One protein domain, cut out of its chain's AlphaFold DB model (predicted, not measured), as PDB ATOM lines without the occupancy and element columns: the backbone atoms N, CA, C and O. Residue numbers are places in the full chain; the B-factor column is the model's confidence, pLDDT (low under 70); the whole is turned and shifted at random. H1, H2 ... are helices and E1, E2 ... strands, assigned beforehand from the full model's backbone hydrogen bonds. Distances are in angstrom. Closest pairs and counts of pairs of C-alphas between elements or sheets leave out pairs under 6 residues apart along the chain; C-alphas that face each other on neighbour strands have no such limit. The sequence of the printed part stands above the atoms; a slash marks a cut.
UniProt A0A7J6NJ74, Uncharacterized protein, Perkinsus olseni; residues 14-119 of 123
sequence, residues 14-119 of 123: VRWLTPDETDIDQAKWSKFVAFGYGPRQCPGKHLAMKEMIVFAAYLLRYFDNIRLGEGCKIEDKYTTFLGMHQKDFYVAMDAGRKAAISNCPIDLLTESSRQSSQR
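Overview. This is residues 14 to 119 of the 123 residues of an uncharacterized protein of Perkinsus olseni (UniProt A0A7J6NJ74). Helix H2 runs through the middle of a loose, open frame, with the antiparallel hairpin E1 and E2 at its end and short H1 in coil toward its beginning. Residues 107 to 119, of which 107 to 118 belong to H3, stick out. The 106 printed residues run H1, H2, E1, E2, H3, class mixed, with under half in named elements; the radius of gyration of the C-alphas is 18.7 A, the spans 45 by 43 by 39 A.

Along the chain. H1 is residues 26 to 29, from C-alpha (-37.826, -46.962, -4.457). H2, residues 45 to 62, is 25.8 A long. E1 is 63 to 68 and E2 91 to 95. H3, 105 to 118, measures 21.2 A, ending at (-68.382, -38.485, -30.936).

Arrangement. N 67 and O 92 of E1 and E2 are 2.9 A apart, within hydrogen-bond range. H2 is apart from H1 and H3. Every O i to N i+4 pair is within range in H2, 9 of 10 in H3; H1 is too short for one.

Size, cuts and confidence. The printed part has no cut. Links H1 to H2 and E1 to E2 are long. Residues 71 to 73, 76 to 84 and 96 to 119 have pLDDT under 70.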
ATOM      1  N   VAL A  14     -28.378 -44.221 -14.062       88.62
ATOM      2  CA  VAL A  14     -28.034 -45.421 -13.263       88.62
ATOM      3  C   VAL A  14     -28.140 -45.197 -11.747       88.62
ATOM      4  O   VAL A  14     -28.426 -46.117 -10.991       88.62
ATOM      5  N   ARG A  15     -27.995 -43.955 -11.266       86.94
ATOM      6  CA  ARG A  15     -28.121 -43.628  -9.832       86.94
ATOM      7  C   ARG A  15     -29.472 -44.036  -9.230       86.94
ATOM      8  O   ARG A  15     -29.535 -44.303  -8.027       86.94
ATOM      9  N   TRP A  16     -30.530 -44.038 -10.035       87.44
ATOM     10  CA  TRP A  16     -31.892 -44.342  -9.596       87.44
ATOM     11  C   TRP A  16     -32.226 -45.835  -9.614       87.44
ATOM     12  O   TRP A  16     -33.311 -46.201  -9.176       87.44
ATOM     13  N   LEU A  17     -31.315 -46.685 -10.088       90.81
ATOM     14  CA  LEU A  17     -31.507 -48.128 -10.130       90.81
ATOM     15  C   LEU A  17     -31.040 -48.788  -8.821       90.81
ATOM     16  O   LEU A  17     -30.280 -48.220  -8.017       90.81
ATOM     17  N   THR A  18     -31.544 -49.997  -8.610       91.38
ATOM     18  CA  THR A  18     -31.067 -50.969  -7.621       91.38
ATOM     19  C   THR A  18     -29.614 -51.380  -7.918       91.38
ATOM     20  O   THR A  18     -29.158 -51.202  -9.047       91.38
ATOM     21  N   PRO A  19     -28.854 -51.901  -6.931       88.00
ATOM     22  CA  PRO A  19     -27.472 -52.348  -7.153       88.00
ATOM     23  C   PRO A  19     -27.337 -53.417  -8.244       88.00
ATOM     24  O   PRO A  19     -26.314 -53.460  -8.918       88.00
ATOM     25  N   ASP A  20     -28.380 -54.227  -8.426       89.62
ATOM     26  CA  ASP A  20     -28.459 -55.274  -9.449       89.62
ATOM     27  C   ASP A  20     -28.912 -54.736 -10.823       89.62
ATOM     28  O   ASP A  20     -29.027 -55.494 -11.780       89.62
ATOM     29  N   GLU A  21     -29.193 -53.431 -10.925       86.56
ATOM     30  CA  GLU A  21     -29.617 -52.710 -12.137       86.56
ATOM     31  C   GLU A  21     -30.906 -53.229 -12.808       86.56
ATOM     32  O   GLU A  21     -31.230 -52.844 -13.930       86.56
ATOM     33  N   THR A  22     -31.692 -54.059 -12.120       89.00
ATOM     34  CA  THR A  22     -32.914 -54.660 -12.678       89.00
ATOM     35  C   THR A  22     -34.157 -53.792 -12.517       89.00
ATOM     36  O   THR A  22     -35.082 -53.886 -13.319       89.00
ATOM     37  N   ASP A  23     -34.203 -52.979 -11.461       89.56
ATOM     38  CA  ASP A  23     -35.379 -52.181 -11.098       89.56
ATOM     39  C   ASP A  23     -34.994 -50.822 -10.495       89.56
ATOM     40  O   ASP A  23     -33.838 -50.587 -10.122       89.56
ATOM     41  N   ILE A  24     -35.973 -49.926 -10.389       88.00
ATOM     42  CA  ILE A  24     -35.861 -48.610  -9.765       88.00
ATOM     43  C   ILE A  24     -35.768 -48.770  -8.245       88.00
ATOM     44  O   ILE A  24     -36.601 -49.398  -7.594       88.00
ATOM     45  N   ASP A  25     -34.771 -48.127  -7.644       90.69
ATOM     46  CA  ASP A  25     -34.603 -48.096  -6.195       90.69
ATOM     47  C   ASP A  25     -35.624 -47.138  -5.559       90.69
ATOM     48  O   ASP A  25     -35.429 -45.917  -5.475       90.69
ATOM     49  N   GLN A  26     -36.728 -47.708  -5.074       86.00
ATOM     50  CA  GLN A  26     -37.826 -46.962  -4.457       86.00
ATOM     51  C   GLN A  26     -37.396 -46.194  -3.192       86.00
ATOM     52  O   GLN A  26     -37.951 -45.133  -2.874       86.00
ATOM     53  N   ALA A  27     -36.378 -46.677  -2.473       85.44
ATOM     54  CA  ALA A  27     -35.847 -46.007  -1.289       85.44
ATOM     55  C   ALA A  27     -35.047 -44.748  -1.658       85.44
ATOM     56  O   ALA A  27     -35.063 -43.766  -0.912       85.44
ATOM     57  N   LYS A  28     -34.370 -44.735  -2.813       84.81
ATOM     58  CA  LYS A  28     -33.760 -43.515  -3.371       84.81
ATOM     59  C   LYS A  28     -34.808 -42.585  -3.975       84.81
ATOM     60  O   LYS A  28     -34.735 -41.378  -3.752       84.81
ATOM     61  N   TRP A  29     -35.789 -43.132  -4.691       81.75
ATOM     62  CA  TRP A  29     -36.864 -42.361  -5.320       81.75
ATOM     63  C   TRP A  29     -37.686 -41.561  -4.302       81.75
ATOM     64  O   TRP A  29     -37.906 -40.364  -4.470       81.75
ATOM     65  N   SER A  30     -38.089 -42.200  -3.202       79.94
ATOM     66  CA  SER A  30     -38.892 -41.575  -2.140       79.94
ATOM     67  C   SER A  30     -38.190 -40.422  -1.412       79.94
ATOM     68  O   SER A  30     -38.866 -39.548  -0.872       79.94
ATOM     69  N   LYS A  31     -36.853 -40.371  -1.436       84.25
ATOM     70  CA  LYS A  31     -36.056 -39.273  -0.859       84.25
ATOM     71  C   LYS A  31     -35.996 -38.039  -1.764       84.25
ATOM     72  O   LYS A  31     -35.524 -36.991  -1.327       84.25
ATOM     73  N   PHE A  32     -36.448 -38.139  -3.015       83.75
ATOM     74  CA  PHE A  32     -36.414 -37.035  -3.967       83.75
ATOM     75  C   PHE A  32     -37.693 -36.190  -3.887       83.75
ATOM     76  O   PHE A  32     -38.794 -36.653  -4.177       83.75
ATOM     77  N   VAL A  33     -37.545 -34.920  -3.500       87.88
ATOM     78  CA  VAL A  33     -38.665 -34.030  -3.133       87.88
ATOM     79  C   VAL A  33     -39.054 -33.020  -4.222       87.88
ATOM     80  O   VAL A  33     -39.653 -31.995  -3.917       87.88
ATOM     81  N   ALA A  34     -38.776 -33.304  -5.499       87.56
ATOM     82  CA  ALA A  34     -39.077 -32.382  -6.608       87.56
ATOM     83  C   ALA A  34     -40.567 -32.010  -6.743       87.56
ATOM     84  O   ALA A  34     -40.894 -30.919  -7.196       87.56
ATOM     85  N   PHE A  35     -41.473 -32.890  -6.310       90.62
ATOM     86  CA  PHE A  35     -42.920 -32.640  -6.288       90.62
ATOM     87  C   PHE A  35     -43.460 -32.388  -4.871       90.62
ATOM     88  O   PHE A  35     -44.670 -32.438  -4.653       90.62
ATOM     89  N   GLY A  36     -42.583 -32.166  -3.888       90.25
ATOM     90  CA  GLY A  36     -42.945 -32.142  -2.471       90.25
ATOM     91  C   GLY A  36     -43.335 -33.519  -1.912       90.25
ATOM     92  O   GLY A  36     -43.301 -34.543  -2.604       90.25
ATOM     93  N   TYR A  37     -43.712 -33.538  -0.632       90.69
ATOM     94  CA  TYR A  37     -44.056 -34.740   0.134       90.69
ATOM     95  C   TYR A  37     -45.235 -34.468   1.087       90.69
ATOM     96  O   TYR A  37     -45.449 -33.330   1.507       90.69
ATOM     97  N   GLY A  38     -45.993 -35.510   1.441       90.38
ATOM     98  CA  GLY A  38     -47.120 -35.425   2.376       90.38
ATOM     99  C   GLY A  38     -48.434 -34.925   1.747       90.38
ATOM    100  O   GLY A  38     -48.582 -34.953   0.526       90.38
ATOM    101  N   PRO A  39     -49.404 -34.445   2.552       93.44
ATOM    102  CA  PRO A  39     -50.748 -34.075   2.078       93.44
ATOM    103  C   PRO A  39     -50.768 -32.863   1.135       93.44
ATOM    104  O   PRO A  39     -51.768 -32.604   0.473       93.44
ATOM    105  N   ARG A  40     -49.666 -32.104   1.075       94.12
ATOM    106  CA  ARG A  40     -49.472 -30.962   0.169       94.12
ATOM    107  C   ARG A  40     -48.505 -31.291  -0.977       94.12
ATOM    108  O   ARG A  40     -47.968 -30.379  -1.596       94.12
ATOM    109  N   GLN A  41     -48.267 -32.577  -1.252       92.81
ATOM    110  CA  GLN A  41     -47.554 -33.012  -2.454       92.81
ATOM    111  C   GLN A  41     -48.262 -32.479  -3.706       92.81
ATOM    112  O   GLN A  41     -49.490 -32.402  -3.745       92.81
ATOM    113  N   CYS A  42     -47.485 -32.112  -4.728       93.06
ATOM    114  CA  CYS A  42     -48.013 -31.612  -5.989       93.06
ATOM    115  C   CYS A  42     -49.046 -32.605  -6.556       93.06
ATOM    116  O   CYS A  42     -48.671 -33.733  -6.900       93.06
ATOM    117  N   PRO A  43     -50.327 -32.208  -6.700       95.44
ATOM    118  CA  PRO A  43     -51.356 -33.094  -7.241       95.44
ATOM    119  C   PRO A  43     -51.060 -33.477  -8.701       95.44
ATOM    120  O   PRO A  43     -51.443 -34.551  -9.156       95.44
ATOM    121  N   GLY A  44     -50.294 -32.641  -9.411       94.81
ATOM    122  CA  GLY A  44     -49.837 -32.882 -10.778       94.81
ATOM    123  C   GLY A  44     -48.682 -33.880 -10.922       94.81
ATOM    124  O   GLY A  44     -48.295 -34.158 -12.052       94.81
ATOM    125  N   LYS A  45     -48.135 -34.453  -9.837       92.31
ATOM    126  CA  LYS A  45     -46.974 -35.371  -9.889       92.31
ATOM    127  C   LYS A  45     -47.147 -36.495 -10.912       92.31
ATOM    128  O   LYS A  45     -46.258 -36.741 -11.719       92.31
ATOM    129  N   HIS A  46     -48.277 -37.194 -10.872       92.62
ATOM    130  CA  HIS A  46     -48.503 -38.351 -11.742       92.62
ATOM    131  C   HIS A  46     -48.704 -37.951 -13.204       92.62
ATOM    132  O   HIS A  46     -48.257 -38.674 -14.092       92.62
ATOM    133  N   LEU A  47     -49.356 -36.810 -13.446       95.75
ATOM    134  CA  LEU A  47     -49.546 -36.275 -14.789       95.75
ATOM    135  C   LEU A  47     -48.199 -35.860 -15.387       95.75
ATOM    136  O   LEU A  47     -47.825 -36.380 -16.431       95.75
ATOM    137  N   ALA A  48     -47.438 -35.032 -14.665       93.94
ATOM    138  CA  ALA A  48     -46.131 -34.554 -15.101       93.94
ATOM    139  C   ALA A  48     -45.161 -35.713 -15.377       93.94
ATOM    140  O   ALA A  48     -44.492 -35.724 -16.402       93.94
ATOM    141  N   MET A  49     -45.113 -36.732 -14.512       91.38
ATOM    142  CA  MET A  49     -44.252 -37.898 -14.740       91.38
ATOM    143  C   MET A  49     -44.632 -38.673 -16.007       91.38
ATOM    144  O   MET A  49     -43.749 -39.053 -16.771       91.38
ATOM    145  N   LYS A  50     -45.929 -38.900 -16.245       93.38
ATOM    146  CA  LYS A  50     -46.394 -39.592 -17.458       93.38
ATOM    147  C   LYS A  50     -46.102 -38.774 -18.709       93.38
ATOM    148  O   LYS A  50     -45.595 -39.328 -19.678       93.38
ATOM    149  N   GLU A  51     -46.379 -37.477 -18.666       95.81
ATOM    150  CA  GLU A  51     -46.104 -36.554 -19.765       95.81
ATOM    151  C   GLU A  51     -44.614 -36.536 -20.115       95.81
ATOM    152  O   GLU A  51     -44.264 -36.712 -21.277       95.81
ATOM    153  N   MET A  52     -43.728 -36.452 -19.118       92.81
ATOM    154  CA  MET A  52     -42.278 -36.472 -19.335       92.81
ATOM    155  C   MET A  52     -41.783 -37.803 -19.913       92.81
ATOM    156  O   MET A  52     -40.921 -37.793 -20.789       92.81
ATOM    157  N   ILE A  53     -42.325 -38.942 -19.467       91.94
ATOM    158  CA  ILE A  53     -41.966 -40.262 -20.014       91.94
ATOM    159  C   ILE A  53     -42.397 -40.373 -21.476       91.94
ATOM    160  O   ILE A  53     -41.601 -40.792 -22.314       91.94
ATOM    161  N   VAL A  54     -43.637 -39.984 -21.787       92.50
ATOM    162  CA  VAL A  54     -44.147 -39.997 -23.162       92.50
ATOM    163  C   VAL A  54     -43.306 -39.063 -24.022       92.50
ATOM    164  O   VAL A  54     -42.765 -39.494 -25.033       92.50
ATOM    165  N   PHE A  55     -43.103 -37.822 -23.590       92.75
ATOM    166  CA  PHE A  55     -42.297 -36.846 -24.312       92.75
ATOM    167  C   PHE A  55     -40.873 -37.353 -24.587       92.75
ATOM    168  O   PHE A  55     -40.421 -37.318 -25.730       92.75
ATOM    169  N   ALA A  56     -40.192 -37.915 -23.583       89.88
ATOM    170  CA  ALA A  56     -38.865 -38.506 -23.754       89.88
ATOM    171  C   ALA A  56     -38.874 -39.699 -24.726       89.88
ATOM    172  O   ALA A  56     -37.985 -39.807 -25.569       89.88
ATOM    173  N   ALA A  57     -39.885 -40.569 -24.655       90.12
ATOM    174  CA  ALA A  57     -40.027 -41.689 -25.581       90.12
ATOM    175  C   ALA A  57     -40.221 -41.211 -27.027       90.12
ATOM    176  O   ALA A  57     -39.599 -41.759 -27.934       90.12
ATOM    177  N   TYR A  58     -41.028 -40.168 -27.244       89.00
ATOM    178  CA  TYR A  58     -41.194 -39.544 -28.558       89.00
ATOM    179  C   TYR A  58     -39.883 -38.924 -29.050       89.00
ATOM    180  O   TYR A  58     -39.485 -39.180 -30.183       89.00
ATOM    181  N   LEU A  59     -39.169 -38.179 -28.202       88.00
ATOM    182  CA  LEU A  59     -37.886 -37.595 -28.587       88.00
ATOM    183  C   LEU A  59     -36.892 -38.667 -29.058       88.00
ATOM    184  O   LEU A  59     -36.315 -38.537 -30.132       88.00
ATOM    185  N   LEU A  60     -36.755 -39.760 -28.305       86.50
ATOM    186  CA  LEU A  60     -35.853 -40.865 -28.649       86.50
ATOM    187  C   LEU A  60     -36.328 -41.692 -29.855       86.50
ATOM    188  O   LEU A  60     -35.523 -42.335 -30.520       86.50
ATOM    189  N   ARG A  61     -37.637 -41.722 -30.123       85.62
ATOM    190  CA  ARG A  61     -38.230 -42.453 -31.253       85.62
ATOM    191  C   ARG A  61     -38.002 -41.729 -32.578       85.62
ATOM    192  O   ARG A  61     -37.798 -42.393 -33.594       85.62
ATOM    193  N   TYR A  62     -38.124 -40.403 -32.570       85.00
ATOM    194  CA  TYR A  62     -38.193 -39.590 -33.784       85.00
ATOM    195  C   TYR A  62     -36.924 -38.796 -34.080       85.00
ATOM    196  O   TYR A  62     -36.797 -38.323 -35.204       85.00
ATOM    197  N   PHE A  63     -35.992 -38.662 -33.135       86.19
ATOM    198  CA  PHE A  63     -34.730 -37.955 -33.348       86.19
ATOM    199  C   PHE A  63     -33.552 -38.878 -33.045       86.19
ATOM    200  O   PHE A  63     -33.427 -39.392 -31.936       86.19
ATOM    201  N   ASP A  64     -32.684 -39.080 -34.038       84.44
ATOM    202  CA  ASP A  64     -31.509 -39.951 -33.895       84.44
ATOM    203  C   ASP A  64     -30.335 -39.191 -33.248       84.44
ATOM    204  O   ASP A  64     -29.584 -39.758 -32.455       84.44
ATOM    205  N   ASN A  65     -30.194 -37.893 -33.545       81.19
ATOM    206  CA  ASN A  65     -29.141 -37.046 -32.988       81.19
ATOM    207  C   ASN A  65     -29.746 -35.801 -32.340       81.19
ATOM    208  O   ASN A  65     -30.368 -34.980 -33.014       81.19
ATOM    209  N   ILE A  66     -29.496 -35.634 -31.043       84.81
ATOM    210  CA  ILE A  66     -29.854 -34.436 -30.280       84.81
ATOM    211  C   ILE A  66     -28.546 -33.779 -29.841       84.81
ATOM    212  O   ILE A  66     -27.769 -34.368 -29.087       84.81
ATOM    213  N   ARG A  67     -28.270 -32.569 -30.337       83.88
ATOM    214  CA  ARG A  67     -27.026 -31.833 -30.070       83.88
ATOM    215  C   ARG A  67     -27.355 -30.455 -29.512       83.88
ATOM    216  O   ARG A  67     -28.286 -29.800 -29.972       83.88
ATOM    217  N   LEU A  68     -26.586 -30.003 -28.526       82.88
ATOM    218  CA  LEU A  68     -26.681 -28.621 -28.058       82.88
ATOM    219  C   LEU A  68     -26.090 -27.681 -29.111       82.88
ATOM    220  O   LEU A  68     -25.051 -27.982 -29.700       82.88
ATOM    221  N   GLY A  69     -26.755 -26.547 -29.327       77.69
ATOM    222  CA  GLY A  69     -26.232 -25.458 -30.139       77.69
ATOM    223  C   GLY A  69     -24.938 -24.899 -29.547       77.69
ATOM    224  O   GLY A  69     -24.740 -24.882 -28.326       77.69
ATOM    225  N   GLU A  70     -24.042 -24.451 -30.422       74.56
ATOM    226  CA  GLU A  70     -22.787 -23.824 -30.019       74.56
ATOM    227  C   GLU A  70     -23.080 -22.580 -29.160       74.56
ATOM    228  O   GLU A  70     -23.900 -21.741 -29.522       74.56
ATOM    229  N   GLY A  71     -22.437 -22.477 -27.991       67.44
ATOM    230  CA  GLY A  71     -22.614 -21.344 -27.072       67.44
ATOM    231  C   GLY A  71     -23.587 -21.560 -25.906       67.44
ATOM    232  O   GLY A  71     -23.709 -20.665 -25.071       67.44
ATOM    233  N   CYS A  72     -24.217 -22.734 -25.775       63.22
ATOM    234  CA  CYS A  72     -25.053 -23.041 -24.611       63.22
ATOM    235  C   CYS A  72     -24.210 -23.100 -23.322       63.22
ATOM    236  O   CYS A  72     -23.478 -24.065 -23.081       63.22
ATOM    237  N   LYS A  73     -24.332 -22.081 -22.466       66.50
ATOM    238  CA  LYS A  73     -23.792 -22.090 -21.102       66.50
ATOM    239  C   LYS A  73     -24.911 -22.449 -20.136       66.50
ATOM    240  O   LYS A  73     -25.928 -21.764 -20.088       66.50
ATOM    241  N   ILE A  74     -24.706 -23.520 -19.372       70.31
ATOM    242  CA  ILE A  74     -25.613 -23.908 -18.288       70.31
ATOM    243  C   ILE A  74     -25.407 -22.891 -17.160       70.31
ATOM    244  O   ILE A  74     -24.510 -23.031 -16.331       70.31
ATOM    245  N   GLU A  75     -26.172 -21.806 -17.215       70.75
ATOM    246  CA  GLU A  75     -26.219 -20.771 -16.189       70.75
ATOM    247  C   GLU A  75     -27.543 -20.896 -15.443       70.75
ATOM    248  O   GLU A  75     -28.607 -20.536 -15.958       70.75
ATOM    249  N   ASP A  76     -27.469 -21.374 -14.205       69.44
ATOM    250  CA  ASP A  76     -28.638 -21.481 -13.346       69.44
ATOM    251  C   ASP A  76     -29.108 -20.087 -12.934       69.44
ATOM    252  O   ASP A  76     -28.535 -19.412 -12.074       69.44
ATOM    253  N   LYS A  77     -30.183 -19.635 -13.578       65.00
ATOM    254  CA  LYS A  77     -30.897 -18.433 -13.169       65.00
ATOM    255  C   LYS A  77     -31.914 -18.770 -12.097       65.00
ATOM    256  O   LYS A  77     -32.942 -19.388 -12.368       65.00
ATOM    257  N   TYR A  78     -31.680 -18.247 -10.907       65.12
ATOM    258  CA  TYR A  78     -32.686 -18.195  -9.859       65.12
ATOM    259  C   TYR A  78     -33.642 -17.045 -10.183       65.12
ATOM    260  O   TYR A  78     -33.327 -15.877  -9.960       65.12
ATOM    261  N   THR A  79     -34.780 -17.359 -10.801       62.97
ATOM    262  CA  THR A  79     -35.854 -16.377 -11.006       62.97
ATOM    263  C   THR A  79     -36.831 -16.443  -9.836       62.97
ATOM    264  O   THR A  79     -36.966 -17.481  -9.193       62.97
ATOM    265  N   THR A  80     -37.538 -15.348  -9.556       61.81
ATOM    266  CA  THR A  80     -38.607 -15.320  -8.540       61.81
ATOM    267  C   THR A  80     -39.807 -16.201  -8.934       61.81
ATOM    268  O   THR A  80     -40.664 -16.490  -8.104       61.81
ATOM    269  N   PHE A  81     -39.880 -16.641 -10.196       65.19
ATOM    270  CA  PHE A  81     -40.895 -17.559 -10.702       65.19
ATOM    271  C   PHE A  81     -40.427 -19.018 -10.594       65.19
ATOM    272  O   PHE A  81     -39.239 -19.311 -10.675       65.19
ATOM    273  N   LEU A  82     -41.375 -19.953 -10.469       67.06
ATOM    274  CA  LEU A  82     -41.114 -21.391 -10.277       67.06
ATOM    275  C   LEU A  82     -40.308 -22.050 -11.424       67.06
ATOM    276  O   LEU A  82     -39.818 -23.166 -11.277       67.06
ATOM    277  N   GLY A  83     -40.175 -21.379 -12.572       64.62
ATOM    278  CA  GLY A  83     -39.486 -21.895 -13.750       64.62
ATOM    279  C   GLY A  83     -37.973 -21.669 -13.716       64.62
ATOM    280  O   GLY A  83     -37.504 -20.536 -13.606       64.62
ATOM    281  N   MET A  84     -37.213 -22.749 -13.907       69.25
ATOM    282  CA  MET A  84     -35.804 -22.678 -14.289       69.25
ATOM    283  C   MET A  84     -35.722 -22.575 -15.813       69.25
ATOM    284  O   MET A  84     -36.073 -23.516 -16.520       69.25
ATOM    285  N   HIS A  85     -35.270 -21.429 -16.319       72.25
ATOM    286  CA  HIS A  85     -35.065 -21.210 -17.750       72.25
ATOM    287  C   HIS A  85     -33.576 -21.013 -18.030       72.25
ATOM    288  O   HIS A  85     -32.986 -20.015 -17.608       72.25
ATOM    289  N   GLN A  86     -32.981 -21.945 -18.771       73.38
ATOM    290  CA  GLN A  86     -31.591 -21.839 -19.218       73.38
ATOM    291  C   GLN A  86     -31.489 -20.764 -20.317       73.38
ATOM    292  O   GLN A  86     -32.352 -20.680 -21.191       73.38
ATOM    293  N   LYS A  87     -30.491 -19.873 -20.245       71.50
ATOM    294  CA  LYS A  87     -30.237 -18.878 -21.308       71.50
ATOM    295  C   LYS A  87     -29.725 -19.579 -22.558       71.50
ATOM    296  O   LYS A  87     -28.941 -20.511 -22.441       71.50
ATOM    297  N   ASP A  88     -30.141 -19.084 -23.722       74.25
ATOM    298  CA  ASP A  88     -29.579 -19.480 -25.018       74.25
ATOM    299  C   ASP A  88     -29.589 -21.008 -25.244       74.25
ATOM    300  O   ASP A  88     -28.667 -21.591 -25.816       74.25
ATOM    301  N   PHE A  89     -30.652 -21.673 -24.766       80.25
ATOM    302  CA  PHE A  89     -30.837 -23.115 -24.896       80.25
ATOM    303  C   PHE A  89     -31.407 -23.462 -26.273       80.25
ATOM    304  O   PHE A  89     -32.619 -23.569 -26.466       80.25
ATOM    305  N   TYR A  90     -30.510 -23.633 -27.238       82.94
ATOM    306  CA  TYR A  90     -30.837 -24.122 -28.572       82.94
ATOM    307  C   TYR A  90     -30.428 -25.589 -28.708       82.94
ATOM    308  O   TYR A  90     -29.341 -25.986 -28.285       82.94
ATOM    309  N   VAL A  91     -31.296 -26.396 -29.318       85.25
ATOM    310  CA  VAL A  91     -31.060 -27.823 -29.556       85.25
ATOM    311  C   VAL A  91     -31.234 -28.101 -31.042       85.25
ATOM    312  O   VAL A  91     -32.307 -27.874 -31.599       85.25
ATOM    313  N   ALA A  92     -30.178 -28.593 -31.680       85.94
ATOM    314  CA  ALA A  92     -30.248 -29.143 -33.022       85.94
ATOM    315  C   ALA A  92     -30.714 -30.599 -32.923       85.94
ATOM    316  O   ALA A  92     -30.126 -31.398 -32.190       85.94
ATOM    317  N   MET A  93     -31.787 -30.931 -33.637       85.00
ATOM    318  CA  MET A  93     -32.352 -32.275 -33.671       85.00
ATOM    319  C   MET A  93     -32.413 -32.751 -35.118       85.00
ATOM    320  O   MET A  93     -33.090 -32.133 -35.940       85.00
ATOM    321  N   ASP A  94     -31.725 -33.848 -35.421       85.12
ATOM    322  CA  ASP A  94     -31.815 -34.485 -36.732       85.12
ATOM    323  C   ASP A  94     -32.995 -35.461 -36.727       85.12
ATOM    324  O   ASP A  94     -33.085 -36.338 -35.859       85.12
ATOM    325  N   ALA A  95     -33.906 -35.323 -37.694       79.44
ATOM    326  CA  ALA A  95     -35.027 -36.244 -37.847       79.44
ATOM    327  C   ALA A  95     -34.517 -37.677 -38.081       79.44
ATOM    328  O   ALA A  95     -33.729 -37.940 -38.991       79.44
ATOM    329  N   GLY A  96     -34.977 -38.604 -37.246       68.12
ATOM    330  CA  GLY A  96     -34.604 -40.006 -37.293       68.12
ATOM    331  C   GLY A  96     -35.312 -40.767 -38.413       68.12
ATOM    332  O   GLY A  96     -36.429 -40.446 -38.827       68.12
ATOM    333  N   ARG A  97     -34.670 -41.833 -38.901       59.66
ATOM    334  CA  ARG A  97     -35.111 -42.614 -40.082       59.66
ATOM    335  C   ARG A  97     -36.465 -43.330 -39.943       59.66
ATOM    336  O   ARG A  97     -36.941 -43.904 -40.920       59.66
ATOM    337  N   LYS A  98     -37.101 -43.334 -38.765       58.69
ATOM    338  CA  LYS A  98     -38.347 -44.076 -38.493       58.69
ATOM    339  C   LYS A  98     -39.542 -43.164 -38.198       58.69
ATOM    340  O   LYS A  98     -40.250 -43.345 -37.215       58.69
ATOM    341  N   ALA A  99     -39.822 -42.250 -39.123       52.84
ATOM    342  CA  ALA A  99     -41.089 -41.518 -39.203       52.84
ATOM    343  C   ALA A  99     -42.233 -42.326 -39.866       52.84
ATOM    344  O   ALA A  99     -43.268 -41.766 -40.213       52.84
ATOM    345  N   ALA A 100     -42.076 -43.640 -40.065       49.66
ATOM    346  CA  ALA A 100     -43.148 -44.486 -40.583       49.66
ATOM    347  C   ALA A 100     -44.086 -44.893 -39.440       49.66
ATOM    348  O   ALA A 100     -43.865 -45.879 -38.734       49.66
ATOM    349  N   ILE A 101     -45.126 -44.082 -39.264       56.94
ATOM    350  CA  ILE A 101     -46.331 -44.350 -38.479       56.94
ATOM    351  C   ILE A 101     -46.956 -45.643 -39.019       56.94
ATOM    352  O   ILE A 101     -47.718 -45.638 -39.978       56.94
ATOM    353  N   SER A 102     -46.580 -46.782 -38.453       54.75
ATOM    354  CA  SER A 102     -47.353 -48.009 -38.592       54.75
ATOM    355  C   SER A 102     -47.317 -48.722 -37.247       54.75
ATOM    356  O   SER A 102     -46.324 -49.331 -36.857       54.75
ATOM    357  N   ASN A 103     -48.422 -48.572 -36.519       55.53
ATOM    358  CA  ASN A 103     -48.822 -49.380 -35.369       55.53
ATOM    359  C   ASN A 103     -48.026 -49.166 -34.069       55.53
ATOM    360  O   ASN A 103     -47.459 -50.109 -33.514       55.53
ATOM    361  N   CYS A 104     -48.042 -47.946 -33.523       52.41
ATOM    362  CA  CYS A 104     -47.690 -47.734 -32.119       52.41
ATOM    363  C   CYS A 104     -48.945 -47.894 -31.228       52.41
ATOM    364  O   CYS A 104     -49.959 -47.250 -31.488       52.41
ATOM    365  N   PRO A 105     -48.892 -48.672 -30.129       55.94
ATOM    366  CA  PRO A 105     -50.027 -48.868 -29.212       55.94
ATOM    367  C   PRO A 105     -50.606 -47.592 -28.575       55.94
ATOM    368  O   PRO A 105     -51.713 -47.615 -28.047       55.94
ATOM    369  N   ILE A 106     -49.871 -46.476 -28.609       57.34
ATOM    370  CA  ILE A 106     -50.323 -45.169 -28.104       57.34
ATOM    371  C   ILE A 106     -51.359 -44.514 -29.036       57.34
ATOM    372  O   ILE A 106     -52.262 -43.831 -28.549       57.34
ATOM    373  N   ASP A 107     -51.310 -44.779 -30.344       52.84
ATOM    374  CA  ASP A 107     -52.295 -44.241 -31.292       52.84
ATOM    375  C   ASP A 107     -53.703 -44.805 -31.002       52.84
ATOM    376  O   ASP A 107     -54.694 -44.074 -31.053       52.84
ATOM    377  N   LEU A 108     -53.783 -46.059 -30.534       50.94
ATOM    378  CA  LEU A 108     -55.030 -46.724 -30.121       50.94
ATOM    379  C   LEU A 108     -55.703 -46.070 -28.896       50.94
ATOM    380  O   LEU A 108     -56.929 -46.064 -28.788       50.94
ATOM    381  N   LEU A 109     -54.933 -45.481 -27.971       51.69
ATOM    382  CA  LEU A 109     -55.496 -44.765 -26.812       51.69
ATOM    383  C   LEU A 109     -56.070 -43.393 -27.206       51.69
ATOM    384  O   LEU A 109     -57.029 -42.903 -26.601       51.69
ATOM    385  N   THR A 110     -55.525 -42.796 -28.264       54.44
ATOM    386  CA  THR A 110     -56.039 -41.547 -28.838       54.44
ATOM    387  C   THR A 110     -57.325 -41.800 -29.641       54.44
ATOM    388  O   THR A 110     -58.234 -40.970 -29.646       54.44
ATOM    389  N   GLU A 111     -57.472 -42.979 -30.255       49.06
ATOM    390  CA  GLU A 111     -58.727 -43.402 -30.898       49.06
ATOM    391  C   GLU A 111     -59.839 -43.729 -29.890       49.06
ATOM    392  O   GLU A 111     -60.984 -43.316 -30.091       49.06
ATOM    393  N   SER A 112     -59.511 -44.384 -28.770       53.41
ATOM    394  CA  SER A 112     -60.480 -44.676 -27.699       53.41
ATOM    395  C   SER A 112     -61.120 -43.405 -27.123       53.41
ATOM    396  O   SER A 112     -62.328 -43.377 -26.880       53.41
ATOM    397  N   SER A 113     -60.342 -42.331 -26.971       53.53
ATOM    398  CA  SER A 113     -60.832 -41.034 -26.478       53.53
ATOM    399  C   SER A 113     -61.578 -40.207 -27.541       53.53
ATOM    400  O   SER A 113     -62.503 -39.464 -27.201       53.53
ATOM    401  N   ARG A 114     -61.271 -40.379 -28.838       49.91
ATOM    402  CA  ARG A 114     -62.087 -39.812 -29.936       49.91
ATOM    403  C   ARG A 114     -63.464 -40.468 -30.041       49.91
ATOM    404  O   ARG A 114     -64.454 -39.756 -30.204       49.91
ATOM    405  N   GLN A 115     -63.558 -41.789 -29.878       53.59
ATOM    406  CA  GLN A 115     -64.841 -42.504 -29.938       53.59
ATOM    407  C   GLN A 115     -65.787 -42.158 -28.776       53.59
ATOM    408  O   GLN A 115     -67.005 -42.207 -28.956       53.59
ATOM    409  N   SER A 116     -65.266 -41.765 -27.607       52.56
ATOM    410  CA  SER A 116     -66.104 -41.267 -26.504       52.56
ATOM    411  C   SER A 116     -66.628 -39.847 -26.732       52.56
ATOM    412  O   SER A 116     -67.710 -39.532 -26.253       52.56
ATOM    413  N   SER A 117     -65.912 -39.003 -27.486       51.53
ATOM    414  CA  SER A 117     -66.339 -37.623 -27.768       51.53
ATOM    415  C   SER A 117     -67.359 -37.515 -28.908       51.53
ATOM    416  O   SER A 117     -68.127 -36.560 -28.934       51.53
ATOM    417  N   GLN A 118     -67.389 -38.466 -29.849       55.38
ATOM    418  CA  GLN A 118     -68.382 -38.485 -30.936       55.38
ATOM    419  C   GLN A 118     -69.765 -38.983 -30.491       55.38
ATOM    420  O   GLN A 118     -70.747 -38.726 -31.174       55.38
ATOM    421  N   ARG A 119     -69.873 -39.658 -29.339       47.44
ATOM    422  CA  ARG A 119     -71.149 -40.196 -28.838       47.44
ATOM    423  C   ARG A 119     -72.002 -39.196 -28.045       47.44
ATOM    424  O   ARG A 119     -73.108 -39.546 -27.654       47.44
TER     425      ARG A 119